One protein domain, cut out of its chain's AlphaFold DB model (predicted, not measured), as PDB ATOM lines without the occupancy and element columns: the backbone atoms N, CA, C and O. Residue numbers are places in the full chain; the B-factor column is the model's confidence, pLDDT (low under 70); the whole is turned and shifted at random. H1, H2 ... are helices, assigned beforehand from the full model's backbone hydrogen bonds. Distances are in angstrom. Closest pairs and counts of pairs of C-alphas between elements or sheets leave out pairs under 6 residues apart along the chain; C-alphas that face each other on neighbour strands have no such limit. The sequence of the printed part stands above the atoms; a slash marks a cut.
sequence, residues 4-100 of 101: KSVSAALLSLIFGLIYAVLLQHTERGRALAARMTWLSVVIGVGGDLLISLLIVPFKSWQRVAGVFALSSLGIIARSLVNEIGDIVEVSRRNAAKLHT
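Overview. This is residues 4 to 100 of the 101 residues of an uncharacterized protein of Chloroflexi bacterium (UniProt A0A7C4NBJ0). Long helix H4, hairpin partner H3 and then H1 lie side by side as a thin, flat zigzag, with short H2 across the turn between H1 and H3. Residues 84 to 100, mostly H4, stick out as an arm. The printed part has 97 residues, with four named helices in the order H1, H2, H3, H4 that hold 88 of them, and no named strand; the class is all helix, and the whole is only just loose, close to extended, with a radius of gyration of the C-alphas of 18.4 A and spans of 65 by 31 by 11 A.

Arrangement. H4, residues 58 to 98, has a kink of 32 degrees near residue 73. Its residues 61 to 79 alone touch H3, residues 37 to 52, opposite ways at 18 degrees, a shallow tilt; closest C-alphas Trp 38 and Ile 76, 6.9 A. H1, residues 4 to 25, touches H3, closest C-alphas Ser 12 and Asp 48, 5.9 A. H2, residues 27 to 35, touches H1 only at the corner, closest C-alphas Leu 23 and Gly 29, 3.9 A. O i to N i+4 pairs are within hydrogen-bond range throughout H1, H2 and H3, and in 34 of 37 in H4.

Along the chain. H4 is 56.3 A long, H1 31.0 A, H3 22.7 A. C-alpha 4 is at (23.623, -34.816, 15.710), C-alpha 98 at (75.545, -52.940, 41.782).

Size, cuts and confidence. The printed part has no cut. The three links are tight. Residues 99 to 100 have pLDDT under 70.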
ATOM      1  N   LYS A   4      22.927 -34.325  14.506       85.69
ATOM      2  CA  LYS A   4      23.623 -34.816  15.710       85.69
ATOM      3  C   LYS A   4      24.696 -35.864  15.392       85.69
ATOM      4  O   LYS A   4      25.771 -35.822  15.973       85.69
ATOM      5  N   SER A   5      24.429 -36.765  14.445       88.25
ATOM      6  CA  SER A   5      25.389 -37.780  13.989       88.25
ATOM      7  C   SER A   5      26.579 -37.156  13.271       88.25
ATOM      8  O   SER A   5      27.707 -37.568  13.505       88.25
ATOM      9  N   VAL A   6      26.338 -36.129  12.450       90.69
ATOM     10  CA  VAL A   6      27.414 -35.372  11.794       90.69
ATOM     11  C   VAL A   6      28.266 -34.643  12.834       90.69
ATOM     12  O   VAL A   6      29.485 -34.759  12.806       90.69
ATOM     13  N   SER A   7      27.644 -33.949  13.791       90.31
ATOM     14  CA  SER A   7      28.373 -33.258  14.862       90.31
ATOM     15  C   SER A   7      29.188 -34.218  15.727       90.31
ATOM     16  O   SER A   7      30.340 -33.926  16.024       90.31
ATOM     17  N   ALA A   8      28.629 -35.372  16.099       90.94
ATOM     18  CA  ALA A   8      29.346 -36.386  16.868       90.94
ATOM     19  C   ALA A   8      30.530 -36.973  16.083       90.94
ATOM     20  O   ALA A   8      31.608 -37.127  16.644       90.94
ATOM     21  N   ALA A   9      30.364 -37.231  14.781       90.25
ATOM     22  CA  ALA A   9      31.455 -37.700  13.928       90.25
ATOM     23  C   ALA A   9      32.576 -36.656  13.799       90.25
ATOM     24  O   ALA A   9      33.748 -36.998  13.903       90.25
ATOM     25  N   LEU A  10      32.227 -35.376  13.632       93.81
ATOM     26  CA  LEU A  10      33.209 -34.288  13.599       93.81
ATOM     27  C   LEU A  10      33.924 -34.126  14.942       93.81
ATOM     28  O   LEU A  10      35.135 -33.939  14.961       93.81
ATOM     29  N   LEU A  11      33.205 -34.229  16.060       92.94
ATOM     30  CA  LEU A  11      33.804 -34.183  17.394       92.94
ATOM     31  C   LEU A  11      34.754 -35.358  17.632       92.94
ATOM     32  O   LEU A  11      35.841 -35.134  18.147       92.94
ATOM     33  N   SER A  12      34.376 -36.574  17.229       92.00
ATOM     34  CA  SER A  12      35.240 -37.761  17.312       92.00
ATOM     35  C   SER A  12      36.487 -37.594  16.443       92.00
ATOM     36  O   SER A  12      37.601 -37.814  16.914       92.00
ATOM     37  N   LEU A  13      36.340 -37.064  15.223       93.31
ATOM     38  CA  LEU A  13      37.474 -36.753  14.355       93.31
ATOM     39  C   LEU A  13      38.417 -35.716  14.987       93.31
ATOM     40  O   LEU A  13      39.628 -35.925  15.025       93.31
ATOM     41  N   ILE A  14      37.874 -34.607  15.496       95.38
ATOM     42  CA  ILE A  14      38.655 -33.542  16.141       95.38
ATOM     43  C   ILE A  14      39.344 -34.074  17.398       95.38
ATOM     44  O   ILE A  14      40.531 -33.826  17.594       95.38
ATOM     45  N   PHE A  15      38.628 -34.834  18.227       94.94
ATOM     46  CA  PHE A  15      39.179 -35.473  19.415       94.94
ATOM     47  C   PHE A  15      40.342 -36.402  19.054       94.94
ATOM     48  O   PHE A  15      41.421 -36.263  19.623       94.94
ATOM     49  N   GLY A  16      40.158 -37.286  18.068       91.00
ATOM     50  CA  GLY A  16      41.198 -38.197  17.597       91.00
ATOM     51  C   GLY A  16      42.426 -37.464  17.057       91.00
ATOM     52  O   GLY A  16      43.551 -37.821  17.401       91.00
ATOM     53  N   LEU A  17      42.228 -36.393  16.280       92.94
ATOM     54  CA  LEU A  17      43.320 -35.558  15.770       92.94
ATOM     55  C   LEU A  17      44.084 -34.863  16.901       92.94
ATOM     56  O   LEU A  17      45.310 -34.939  16.944       92.94
ATOM     57  N   ILE A  18      43.377 -34.227  17.837       92.94
ATOM     58  CA  ILE A  18      43.997 -33.573  18.996       92.94
ATOM     59  C   ILE A  18      44.768 -34.603  19.821       92.94
ATOM     60  O   ILE A  18      45.920 -34.368  20.182       92.94
ATOM     61  N   TYR A  19      44.163 -35.758  20.092       89.88
ATOM     62  CA  TYR A  19      44.784 -36.805  20.892       89.88
ATOM     63  C   TYR A  19      46.032 -37.387  20.214       89.88
ATOM     64  O   TYR A  19      47.067 -37.541  20.862       89.88
ATOM     65  N   ALA A  20      45.985 -37.620  18.900       87.75
ATOM     66  CA  ALA A  20      47.138 -38.057  18.116       87.75
ATOM     67  C   ALA A  20      48.275 -37.021  18.134       87.75
ATOM     68  O   ALA A  20      49.436 -37.379  18.344       87.75
ATOM     69  N   VAL A  21      47.951 -35.733  17.981       90.19
ATOM     70  CA  VAL A  21      48.940 -34.648  18.064       90.19
ATOM     71  C   VAL A  21      49.567 -34.593  19.455       90.19
ATOM     72  O   VAL A  21      50.792 -34.504  19.559       90.19
ATOM     73  N   LEU A  22      48.767 -34.708  20.520       86.38
ATOM     74  CA  LEU A  22      49.261 -34.743  21.897       86.38
ATOM     75  C   LEU A  22      50.202 -35.929  22.128       86.38
ATOM     76  O   LEU A  22      51.275 -35.738  22.702       86.38
ATOM     77  N   LEU A  23      49.849 -37.122  21.638       84.88
ATOM     78  CA  LEU A  23      50.706 -38.309  21.705       84.88
ATOM     79  C   LEU A  23      52.046 -38.097  20.986       84.88
ATOM     80  O   LEU A  23      53.076 -38.545  21.480       84.88
ATOM     81  N   GLN A  24      52.059 -37.394  19.852       84.88
ATOM     82  CA  GLN A  24      53.283 -37.159  19.079       84.88
ATOM     83  C   GLN A  24      54.155 -36.020  19.626       84.88
ATOM     84  O   GLN A  24      55.381 -36.121  19.584       84.88
ATOM     85  N   HIS A  25      53.551 -34.940  20.130       84.00
ATOM     86  CA  HIS A  25      54.275 -33.713  20.481       84.00
ATOM     87  C   HIS A  25      54.662 -33.608  21.956       84.00
ATOM     88  O   HIS A  25      55.584 -32.864  22.285       84.00
ATOM     89  N   THR A  26      54.013 -34.348  22.858       85.50
ATOM     90  CA  THR A  26      54.438 -34.363  24.264       85.50
ATOM     91  C   THR A  26      55.394 -35.516  24.538       85.50
ATOM     92  O   THR A  26      55.166 -36.648  24.120       85.50
ATOM     93  N   GLU A  27      56.461 -35.260  25.300       76.44
ATOM     94  CA  GLU A  27      57.389 -36.318  25.727       76.44
ATOM     95  C   GLU A  27      56.678 -37.426  26.504       76.44
ATOM     96  O   GLU A  27      56.931 -38.608  26.280       76.44
ATOM     97  N   ARG A  28      55.717 -37.038  27.352       72.56
ATOM     98  CA  ARG A  28      54.842 -37.968  28.071       72.56
ATOM     99  C   ARG A  28      53.947 -38.756  27.119       72.56
ATOM    100  O   ARG A  28      53.820 -39.955  27.306       72.56
ATOM    101  N   GLY A  29      53.382 -38.117  26.093       71.62
ATOM    102  CA  GLY A  29      52.576 -38.774  25.064       71.62
ATOM    103  C   GLY A  29      53.371 -39.798  24.257       71.62
ATOM    104  O   GLY A  29      52.917 -40.926  24.092       71.62
ATOM    105  N   ARG A  30      54.601 -39.461  23.852       75.31
ATOM    106  CA  ARG A  30      55.494 -40.393  23.147       75.31
ATOM    107  C   ARG A  30      55.916 -41.553  24.038       75.31
ATOM    108  O   ARG A  30      55.938 -42.689  23.579       75.31
ATOM    109  N   ALA A  31      56.207 -41.288  25.313       73.31
ATOM    110  CA  ALA A  31      56.500 -42.335  26.288       73.31
ATOM    111  C   ALA A  31      55.289 -43.257  26.515       73.31
ATOM    112  O   ALA A  31      55.459 -44.475  26.582       73.31
ATOM    113  N   LEU A  32      54.077 -42.693  26.561       72.56
ATOM    114  CA  LEU A  32      52.826 -43.445  26.671       72.56
ATOM    115  C   LEU A  32      52.582 -44.301  25.425       72.56
ATOM    116  O   LEU A  32      52.308 -45.485  25.551       72.56
ATOM    117  N   ALA A  33      52.744 -43.739  24.225       73.56
ATOM    118  CA  ALA A  33      52.598 -44.467  22.967       73.56
ATOM    119  C   ALA A  33      53.639 -45.587  22.823       73.56
ATOM    120  O   ALA A  33      53.329 -46.650  22.300       73.56
ATOM    121  N   ALA A  34      54.869 -45.360  23.290       71.94
ATOM    122  CA  ALA A  34      55.955 -46.324  23.162       71.94
ATOM    123  C   ALA A  34      55.882 -47.472  24.181       71.94
ATOM    124  O   ALA A  34      56.334 -48.572  23.876       71.94
ATOM    125  N   ARG A  35      55.356 -47.230  25.391       73.69
ATOM    126  CA  ARG A  35      55.352 -48.219  26.491       73.69
ATOM    127  C   ARG A  35      53.963 -48.749  26.842       73.69
ATOM    128  O   ARG A  35      53.831 -49.907  27.209       73.69
ATOM    129  N   MET A  36      52.928 -47.929  26.689       75.06
ATOM    130  CA  MET A  36      51.546 -48.211  27.086       75.06
ATOM    131  C   MET A  36      50.583 -47.999  25.907       75.06
ATOM    132  O   MET A  36      49.608 -47.246  25.992       75.06
ATOM    133  N   THR A  37      50.839 -48.684  24.788       76.62
ATOM    134  CA  THR A  37      49.963 -48.659  23.599       76.62
ATOM    135  C   THR A  37      48.513 -48.987  23.959       76.62
ATOM    136  O   THR A  37      47.595 -48.310  23.498       76.62
ATOM    137  N   TRP A  38      48.305 -49.954  24.859       76.69
ATOM    138  CA  TRP A  38      46.987 -50.337  25.364       76.69
ATOM    139  C   TRP A  38      46.248 -49.161  26.022       76.69
ATOM    140  O   TRP A  38      45.060 -48.971  25.775       76.69
ATOM    141  N   LEU A  39      46.945 -48.328  26.800       82.12
ATOM    142  CA  LEU A  39      46.341 -47.199  27.504       82.12
ATOM    143  C   LEU A  39      45.905 -46.107  26.524       82.12
ATOM    144  O   LEU A  39      44.834 -45.525  26.683       82.12
ATOM    145  N   SER A  40      46.696 -45.876  25.471       85.62
ATOM    146  CA  SER A  40      46.328 -44.934  24.409       85.62
ATOM    147  C   SER A  40      45.060 -45.366  23.666       85.62
ATOM    148  O   SER A  40      44.187 -44.541  23.394       85.62
ATOM    149  N   VAL A  41      44.906 -46.673  23.427       85.19
ATOM    150  CA  VAL A  41      43.699 -47.243  22.815       85.19
ATOM    151  C   VAL A  41      42.503 -47.091  23.751       85.19
ATOM    152  O   VAL A  41      41.440 -46.673  23.306       85.19
ATOM    153  N   VAL A  42      42.674 -47.363  25.049       88.94
ATOM    154  CA  VAL A  42      41.606 -47.198  26.048       88.94
ATOM    155  C   VAL A  42      41.127 -45.746  26.115       88.94
ATOM    156  O   VAL A  42      39.922 -45.511  26.158       88.94
ATOM    157  N   ILE A  43      42.038 -44.771  26.076       90.25
ATOM    158  CA  ILE A  43      41.678 -43.346  26.080       90.25
ATOM    159  C   ILE A  43      40.942 -42.962  24.790       90.25
ATOM    160  O   ILE A  43      39.925 -42.275  24.860       90.25
ATOM    161  N   GLY A  44      41.412 -43.432  23.630       90.75
ATOM    162  CA  GLY A  44      40.752 -43.190  22.345       90.75
ATOM    163  C   GLY A  44      39.327 -43.749  22.309       90.75
ATOM    164  O   GLY A  44      38.366 -43.001  22.143       90.75
ATOM    165  N   VAL A  45      39.183 -45.052  22.569       91.25
ATOM    166  CA  VAL A  45      37.885 -45.749  22.581       91.25
ATOM    167  C   VAL A  45      36.958 -45.185  23.658       91.25
ATOM    168  O   VAL A  45      35.762 -45.027  23.423       91.25
ATOM    169  N   GLY A  46      37.492 -44.849  24.835       92.75
ATOM    170  CA  GLY A  46      36.737 -44.212  25.912       92.75
ATOM    171  C   GLY A  46      36.218 -42.824  25.527       92.75
ATOM    172  O   GLY A  46      35.063 -42.503  25.814       92.75
ATOM    173  N   GLY A  47      37.033 -42.023  24.837       93.69
ATOM    174  CA  GLY A  47      36.626 -40.726  24.300       93.69
ATOM    175  C   GLY A  47      35.523 -40.850  23.250       93.69
ATOM    176  O   GLY A  47      34.507 -40.162  23.351       93.69
ATOM    177  N   ASP A  48      35.656 -41.782  22.306       93.69
ATOM    178  CA  ASP A  48      34.628 -42.038  21.288       93.69
ATOM    179  C   ASP A  48      33.323 -42.564  21.901       93.69
ATOM    180  O   ASP A  48      32.229 -42.130  21.525       93.69
ATOM    181  N   LEU A  49      33.417 -43.440  22.909       93.31
ATOM    182  CA  LEU A  49      32.265 -43.857  23.705       93.31
ATOM    183  C   LEU A  49      31.604 -42.644  24.360       93.31
ATOM    184  O   LEU A  49      30.388 -42.499  24.242       93.31
ATOM    185  N   LEU A  50      32.354 -41.737  24.982       93.88
ATOM    186  CA  LEU A  50      31.777 -40.548  25.609       93.88
ATOM    187  C   LEU A  50      31.091 -39.631  24.582       93.88
ATOM    188  O   LEU A  50      29.980 -39.165  24.821       93.88
ATOM    189  N   ILE A  51      31.692 -39.431  23.409       93.50
ATOM    190  CA  ILE A  51      31.098 -38.636  22.321       93.50
ATOM    191  C   ILE A  51      29.819 -39.302  21.792       93.50
ATOM    192  O   ILE A  51      28.843 -38.617  21.469       93.50
ATOM    193  N   SER A  52      29.765 -40.637  21.768       93.56
ATOM    194  CA  SER A  52      28.584 -41.376  21.309       93.56
ATOM    195  C   SER A  52      27.338 -41.172  22.187       93.56
ATOM    196  O   SER A  52      26.225 -41.349  21.688       93.56
ATOM    197  N   LEU A  53      27.468 -40.698  23.439       93.06
ATOM    198  CA  LEU A  53      26.321 -40.297  24.278       93.06
ATOM    199  C   LEU A  53      25.465 -39.197  23.634       93.06
ATOM    200  O   LEU A  53      24.278 -39.087  23.933       93.06
ATOM    201  N   LEU A  54      26.036 -38.399  22.726       90.81
ATOM    202  CA  LEU A  54      25.307 -37.348  22.012       90.81
ATOM    203  C   LEU A  54      24.292 -37.905  20.999       90.81
ATOM    204  O   LEU A  54      23.391 -37.182  20.560       90.81
ATOM    205  N   ILE A  55      24.449 -39.171  20.597       93.19
ATOM    206  CA  ILE A  55      23.669 -39.800  19.524       93.19
ATOM    207  C   ILE A  55      23.004 -41.115  19.937       93.19
ATOM    208  O   ILE A  55      22.024 -41.510  19.307       93.19
ATOM    209  N   VAL A  56      23.493 -41.775  20.990       92.12
ATOM    210  CA  VAL A  56      22.948 -43.035  21.506       92.12
ATOM    211  C   VAL A  56      22.167 -42.777  22.800       92.12
ATOM    212  O   VAL A  56      22.696 -42.149  23.716       92.12
ATOM    213  N   PRO A  57      20.933 -43.298  22.941       93.75
ATOM    214  CA  PRO A  57      20.202 -43.238  24.203       93.75
ATOM    215  C   PRO A  57      20.992 -43.878  25.348       93.75
ATOM    216  O   PRO A  57      21.531 -44.974  25.192       93.75
ATOM    217  N   PHE A  58      20.986 -43.244  26.520       93.12
ATOM    218  CA  PHE A  58      21.812 -43.634  27.670       93.12
ATOM    219  C   PHE A  58      21.721 -45.128  28.033       93.12
ATOM    220  O   PHE A  58      22.735 -45.788  28.236       93.12
ATOM    221  N   LYS A  59      20.511 -45.704  28.023       93.56
ATOM    222  CA  LYS A  59      20.297 -47.131  28.324       93.56
ATOM    223  C   LYS A  59      20.947 -48.067  27.297       93.56
ATOM    224  O   LYS A  59      21.474 -49.115  27.666       93.56
ATOM    225  N   SER A  60      20.914 -47.710  26.013       93.81
ATOM    226  CA  SER A  60      21.601 -48.468  24.959       93.81
ATOM    227  C   SER A  60      23.112 -48.272  25.050       93.81
ATOM    228  O   SER A  60      23.863 -49.233  24.914       93.81
ATOM    229  N   TRP A  61      23.545 -47.050  25.355       96.50
ATOM    230  CA  TRP A  61      24.948 -46.708  25.534       96.50
ATOM    231  C   TRP A  61      25.602 -47.520  26.658       96.50
ATOM    232  O   TRP A  61      26.643 -48.123  26.432       96.50
ATOM    233  N   GLN A  62      24.959 -47.635  27.826       95.62
ATOM    234  CA  GLN A  62      25.475 -48.418  28.958       95.62
ATOM    235  C   GLN A  62      25.722 -49.888  28.604       95.62
ATOM    236  O   GLN A  62      26.709 -50.473  29.043       95.62
ATOM    237  N   ARG A  63      24.842 -50.491  27.793       95.44
ATOM    238  CA  ARG A  63      25.007 -51.879  27.335       95.44
ATOM    239  C   ARG A  63      26.239 -52.018  26.447       95.44
ATOM    240  O   ARG A  63      27.033 -52.927  26.657       95.44
ATOM    241  N   VAL A  64      26.414 -51.101  25.495       93.56
ATOM    242  CA  VAL A  64      27.582 -51.083  24.603       93.56
ATOM    243  C   VAL A  64      28.858 -50.834  25.405       93.56
ATOM    244  O   VAL A  64      29.793 -51.625  25.318       93.56
ATOM    245  N   ALA A  65      28.877 -49.807  26.255       93.88
ATOM    246  CA  ALA A  65      30.006 -49.494  27.123       93.88
ATOM    247  C   ALA A  65      30.377 -50.678  28.031       93.88
ATOM    248  O   ALA A  65      31.556 -50.979  28.184       93.88
ATOM    249  N   GLY A  66      29.388 -51.399  28.571       93.62
ATOM    250  CA  GLY A  66      29.610 -52.608  29.368       93.62
ATOM    251  C   GLY A  66      30.286 -53.734  28.582       93.62
ATOM    252  O   GLY A  66      31.229 -54.341  29.082       93.62
ATOM    253  N   VAL A  67      29.866 -53.982  27.337       94.44
ATOM    254  CA  VAL A  67      30.505 -54.981  26.457       94.44
ATOM    255  C   VAL A  67      31.952 -54.596  26.147       94.44
ATOM    256  O   VAL A  67      32.851 -55.432  26.261       94.44
ATOM    257  N   PHE A  68      32.199 -53.329  25.802       93.12
ATOM    258  CA  PHE A  68      33.555 -52.830  25.570       93.12
ATOM    259  C   PHE A  68      34.409 -52.951  26.833       93.12
ATOM    260  O   PHE A  68      35.503 -53.501  26.768       93.12
ATOM    261  N   ALA A  69      33.906 -52.527  27.993       90.06
ATOM    262  CA  ALA A  69      34.631 -52.619  29.255       90.06
ATOM    263  C   ALA A  69      35.005 -54.071  29.583       90.06
ATOM    264  O   ALA A  69      36.181 -54.369  29.775       90.06
ATOM    265  N   LEU A  70      34.031 -54.986  29.570       94.06
ATOM    266  CA  LEU A  70      34.250 -56.390  29.919       94.06
ATOM    267  C   LEU A  70      35.199 -57.099  28.947       94.06
ATOM    268  O   LEU A  70      36.073 -57.841  29.387       94.06
ATOM    269  N   SER A  71      35.073 -56.850  27.641       91.38
ATOM    270  CA  SER A  71      35.992 -57.426  26.648       91.38
ATOM    271  C   SER A  71      37.413 -56.858  26.760       91.38
ATOM    272  O   SER A  71      38.386 -57.591  26.578       91.38
ATOM    273  N   SER A  72      37.549 -55.582  27.132       87.19
ATOM    274  CA  SER A  72      38.849 -54.921  27.301       87.19
ATOM    275  C   SER A  72      39.610 -55.409  28.533       87.19
ATOM    276  O   SER A  72      40.841 -55.408  28.516       87.19
ATOM    277  N   LEU A  73      38.912 -55.840  29.593       87.88
ATOM    278  CA  LEU A  73      39.536 -56.249  30.858       87.88
ATOM    279  C   LEU A  73      40.614 -57.319  30.667       87.88
ATOM    280  O   LEU A  73      41.680 -57.211  31.267       87.88
ATOM    281  N   GLY A  74      40.382 -58.318  29.810       84.94
ATOM    282  CA  GLY A  74      41.367 -59.375  29.553       84.94
ATOM    283  C   GLY A  74      42.647 -58.854  28.889       84.94
ATOM    284  O   GLY A  74      43.752 -59.255  29.255       84.94
ATOM    285  N   ILE A  75      42.510 -57.914  27.949       85.38
ATOM    286  CA  ILE A  75      43.640 -57.299  27.238       85.38
ATOM    287  C   ILE A  75      44.437 -56.391  28.182       85.38
ATOM    288  O   ILE A  75      45.672 -56.430  28.186       85.38
ATOM    289  N   ILE A  76      43.736 -55.612  29.008       84.62
ATOM    290  CA  ILE A  76      44.341 -54.734  30.014       84.62
ATOM    291  C   ILE A  76      45.075 -55.570  31.067       84.62
ATOM    292  O   ILE A  76      46.239 -55.302  31.353       84.62
ATOM    293  N   ALA A  77      44.444 -56.625  31.594       84.62
ATOM    294  CA  ALA A  77      45.044 -57.503  32.595       84.62
ATOM    295  C   ALA A  77      46.318 -58.182  32.073       84.62
ATOM    296  O   ALA A  77      47.347 -58.148  32.744       84.62
ATOM    297  N   ARG A  78      46.284 -58.737  30.851       84.81
ATOM    298  CA  ARG A  78      47.478 -59.308  30.210       84.81
ATOM    299  C   ARG A  78      48.595 -58.272  30.074       84.81
ATOM    300  O   ARG A  78      49.744 -58.588  30.372       84.81
ATOM    301  N   SER A  79      48.264 -57.060  29.626       80.94
ATOM    302  CA  SER A  79      49.254 -55.990  29.446       80.94
ATOM    303  C   SER A  79      49.891 -55.587  30.772       80.94
ATOM    304  O   SER A  79      51.110 -55.471  30.849       80.94
ATOM    305  N   LEU A  80      49.086 -55.465  31.831       82.38
ATOM    306  CA  LEU A  80      49.568 -55.108  33.162       82.38
ATOM    307  C   LEU A  80      50.505 -56.179  33.740       82.38
ATOM    308  O   LEU A  80      51.543 -55.848  34.303       82.38
ATOM    309  N   VAL A  81      50.174 -57.464  33.567       84.12
ATOM    310  CA  VAL A  81      51.042 -58.573  34.001       84.12
ATOM    311  C   VAL A  81      52.388 -58.541  33.276       84.12
ATOM    312  O   VAL A  81      53.426 -58.720  33.913       84.12
ATOM    313  N   ASN A  82      52.388 -58.280  31.966       81.56
ATOM    314  CA  ASN A  82      53.620 -58.201  31.185       81.56
ATOM    315  C   ASN A  82      54.497 -57.020  31.632       81.56
ATOM    316  O   ASN A  82      55.700 -57.170  31.813       81.56
ATOM    317  N   GLU A  83      53.875 -55.870  31.890       79.06
ATOM    318  CA  GLU A  83      54.568 -54.664  32.341       79.06
ATOM    319  C   GLU A  83      55.185 -54.829  33.740       79.06
ATOM    320  O   GLU A  83      56.324 -54.424  33.970       79.06
ATOM    321  N   ILE A  84      54.489 -55.501  34.665       80.69
ATOM    322  CA  ILE A  84      55.046 -55.844  35.984       80.69
ATOM    323  C   ILE A  84      56.256 -56.777  35.838       80.69
ATOM    324  O   ILE A  84      57.263 -56.580  36.521       80.69
ATOM    325  N   GLY A  85      56.184 -57.767  34.941       80.31
ATOM    326  CA  GLY A  85      57.302 -58.665  34.641       80.31
ATOM    327  C   GLY A  85      58.544 -57.911  34.162       80.31
ATOM    328  O   GLY A  85      59.623 -58.076  34.737       80.31
ATOM    329  N   ASP A  86      58.368 -57.015  33.187       80.38
ATOM    330  CA  ASP A  86      59.449 -56.192  32.636       80.38
ATOM    331  C   ASP A  86      60.086 -55.291  33.711       80.38
ATOM    332  O   ASP A  86      61.314 -55.192  33.810       80.38
ATOM    333  N   ILE A  87      59.274 -54.665  34.572       81.06
ATOM    334  CA  ILE A  87      59.761 -53.814  35.672       81.06
ATOM    335  C   ILE A  87      60.590 -54.629  36.677       81.06
ATOM    336  O   ILE A  87      61.669 -54.193  37.098       81.06
ATOM    337  N   VAL A  88      60.114 -55.819  37.057       82.12
ATOM    338  CA  VAL A  88      60.817 -56.707  37.997       82.12
ATOM    339  C   VAL A  88      62.148 -57.178  37.412       82.12
ATOM    340  O   VAL A  88      63.158 -57.202  38.123       82.12
ATOM    341  N   GLU A  89      62.191 -57.512  36.122       84.50
ATOM    342  CA  GLU A  89      63.417 -57.963  35.464       84.50
ATOM    343  C   GLU A  89      64.469 -56.848  35.366       84.50
ATOM    344  O   GLU A  89      65.642 -57.064  35.694       84.50
ATOM    345  N   VAL A  90      64.056 -55.632  34.994       84.06
ATOM    346  CA  VAL A  90      64.942 -54.457  34.968       84.06
ATOM    347  C   VAL A  90      65.505 -54.168  36.362       84.06
ATOM    348  O   VAL A  90      66.709 -53.934  36.504       84.06
ATOM    349  N   SER A  91      64.667 -54.246  37.401       82.50
ATOM    350  CA  SER A  91      65.093 -54.058  38.793       82.50
ATOM    351  C   SER A  91      66.149 -55.089  39.217       82.50
ATOM    352  O   SER A  91      67.202 -54.720  39.747       82.50
ATOM    353  N   ARG A  92      65.949 -56.376  38.884       84.19
ATOM    354  CA  ARG A  92      66.935 -57.439  39.158       84.19
ATOM    355  C   ARG A  92      68.268 -57.212  38.444       84.19
ATOM    356  O   ARG A  92      69.316 -57.377  39.066       84.19
ATOM    357  N   ARG A  93      68.258 -56.814  37.165       85.62
ATOM    358  CA  ARG A  93      69.502 -56.519  36.424       85.62
ATOM    359  C   ARG A  93      70.279 -55.365  37.051       85.62
ATOM    360  O   ARG A  93      71.505 -55.428  37.122       85.62
ATOM    361  N   ASN A  94      69.586 -54.325  37.505       86.25
ATOM    362  CA  ASN A  94      70.227 -53.183  38.155       86.25
ATOM    363  C   ASN A  94      70.857 -53.583  39.496       86.25
ATOM    364  O   ASN A  94      72.005 -53.224  39.749       86.25
ATOM    365  N   ALA A  95      70.165 -54.394  40.301       83.31
ATOM    366  CA  ALA A  95      70.710 -54.938  41.545       83.31
ATOM    367  C   ALA A  95      71.960 -55.811  41.305       83.31
ATOM    368  O   ALA A  95      72.955 -55.675  42.014       83.31
ATOM    369  N   ALA A  96      71.963 -56.646  40.259       82.25
ATOM    370  CA  ALA A  96      73.121 -57.472  39.903       82.25
ATOM    371  C   ALA A  96      74.344 -56.643  39.450       82.25
ATOM    372  O   ALA A  96      75.482 -56.982  39.778       82.25
ATOM    373  N   LYS A  97      74.123 -55.529  38.735       80.69
ATOM    374  CA  LYS A  97      75.195 -54.599  38.324       80.69
ATOM    375  C   LYS A  97      75.814 -53.826  39.492       80.69
ATOM    376  O   LYS A  97      76.969 -53.428  39.403       80.69
ATOM    377  N   LEU A  98      75.060 -53.602  40.567       77.06
ATOM    378  CA  LEU A  98      75.545 -52.940  41.782       77.06
ATOM    379  C   LEU A  98      76.452 -53.845  42.626       77.06
ATOM    380  O   LEU A  98      77.365 -53.340  43.259       77.06
ATOM    381  N   HIS A  99      76.239 -55.163  42.600       69.88
ATOM    382  CA  HIS A  99      77.063 -56.137  43.331       69.88
ATOM    383  C   HIS A  99      78.360 -56.550  42.614       69.88
ATOM    384  O   HIS A  99      79.164 -57.281  43.183       69.88
ATOM    385  N   THR A 100      78.551 -56.131  41.363       69.88
ATOM    386  CA  THR A 100      79.732 -56.459  40.540       69.88
ATOM    387  C   THR A 100      80.717 -55.291  40.394       69.88
ATOM    388  O   THR A 100      81.691 -55.409  39.652       69.88
TER     389      THR A 100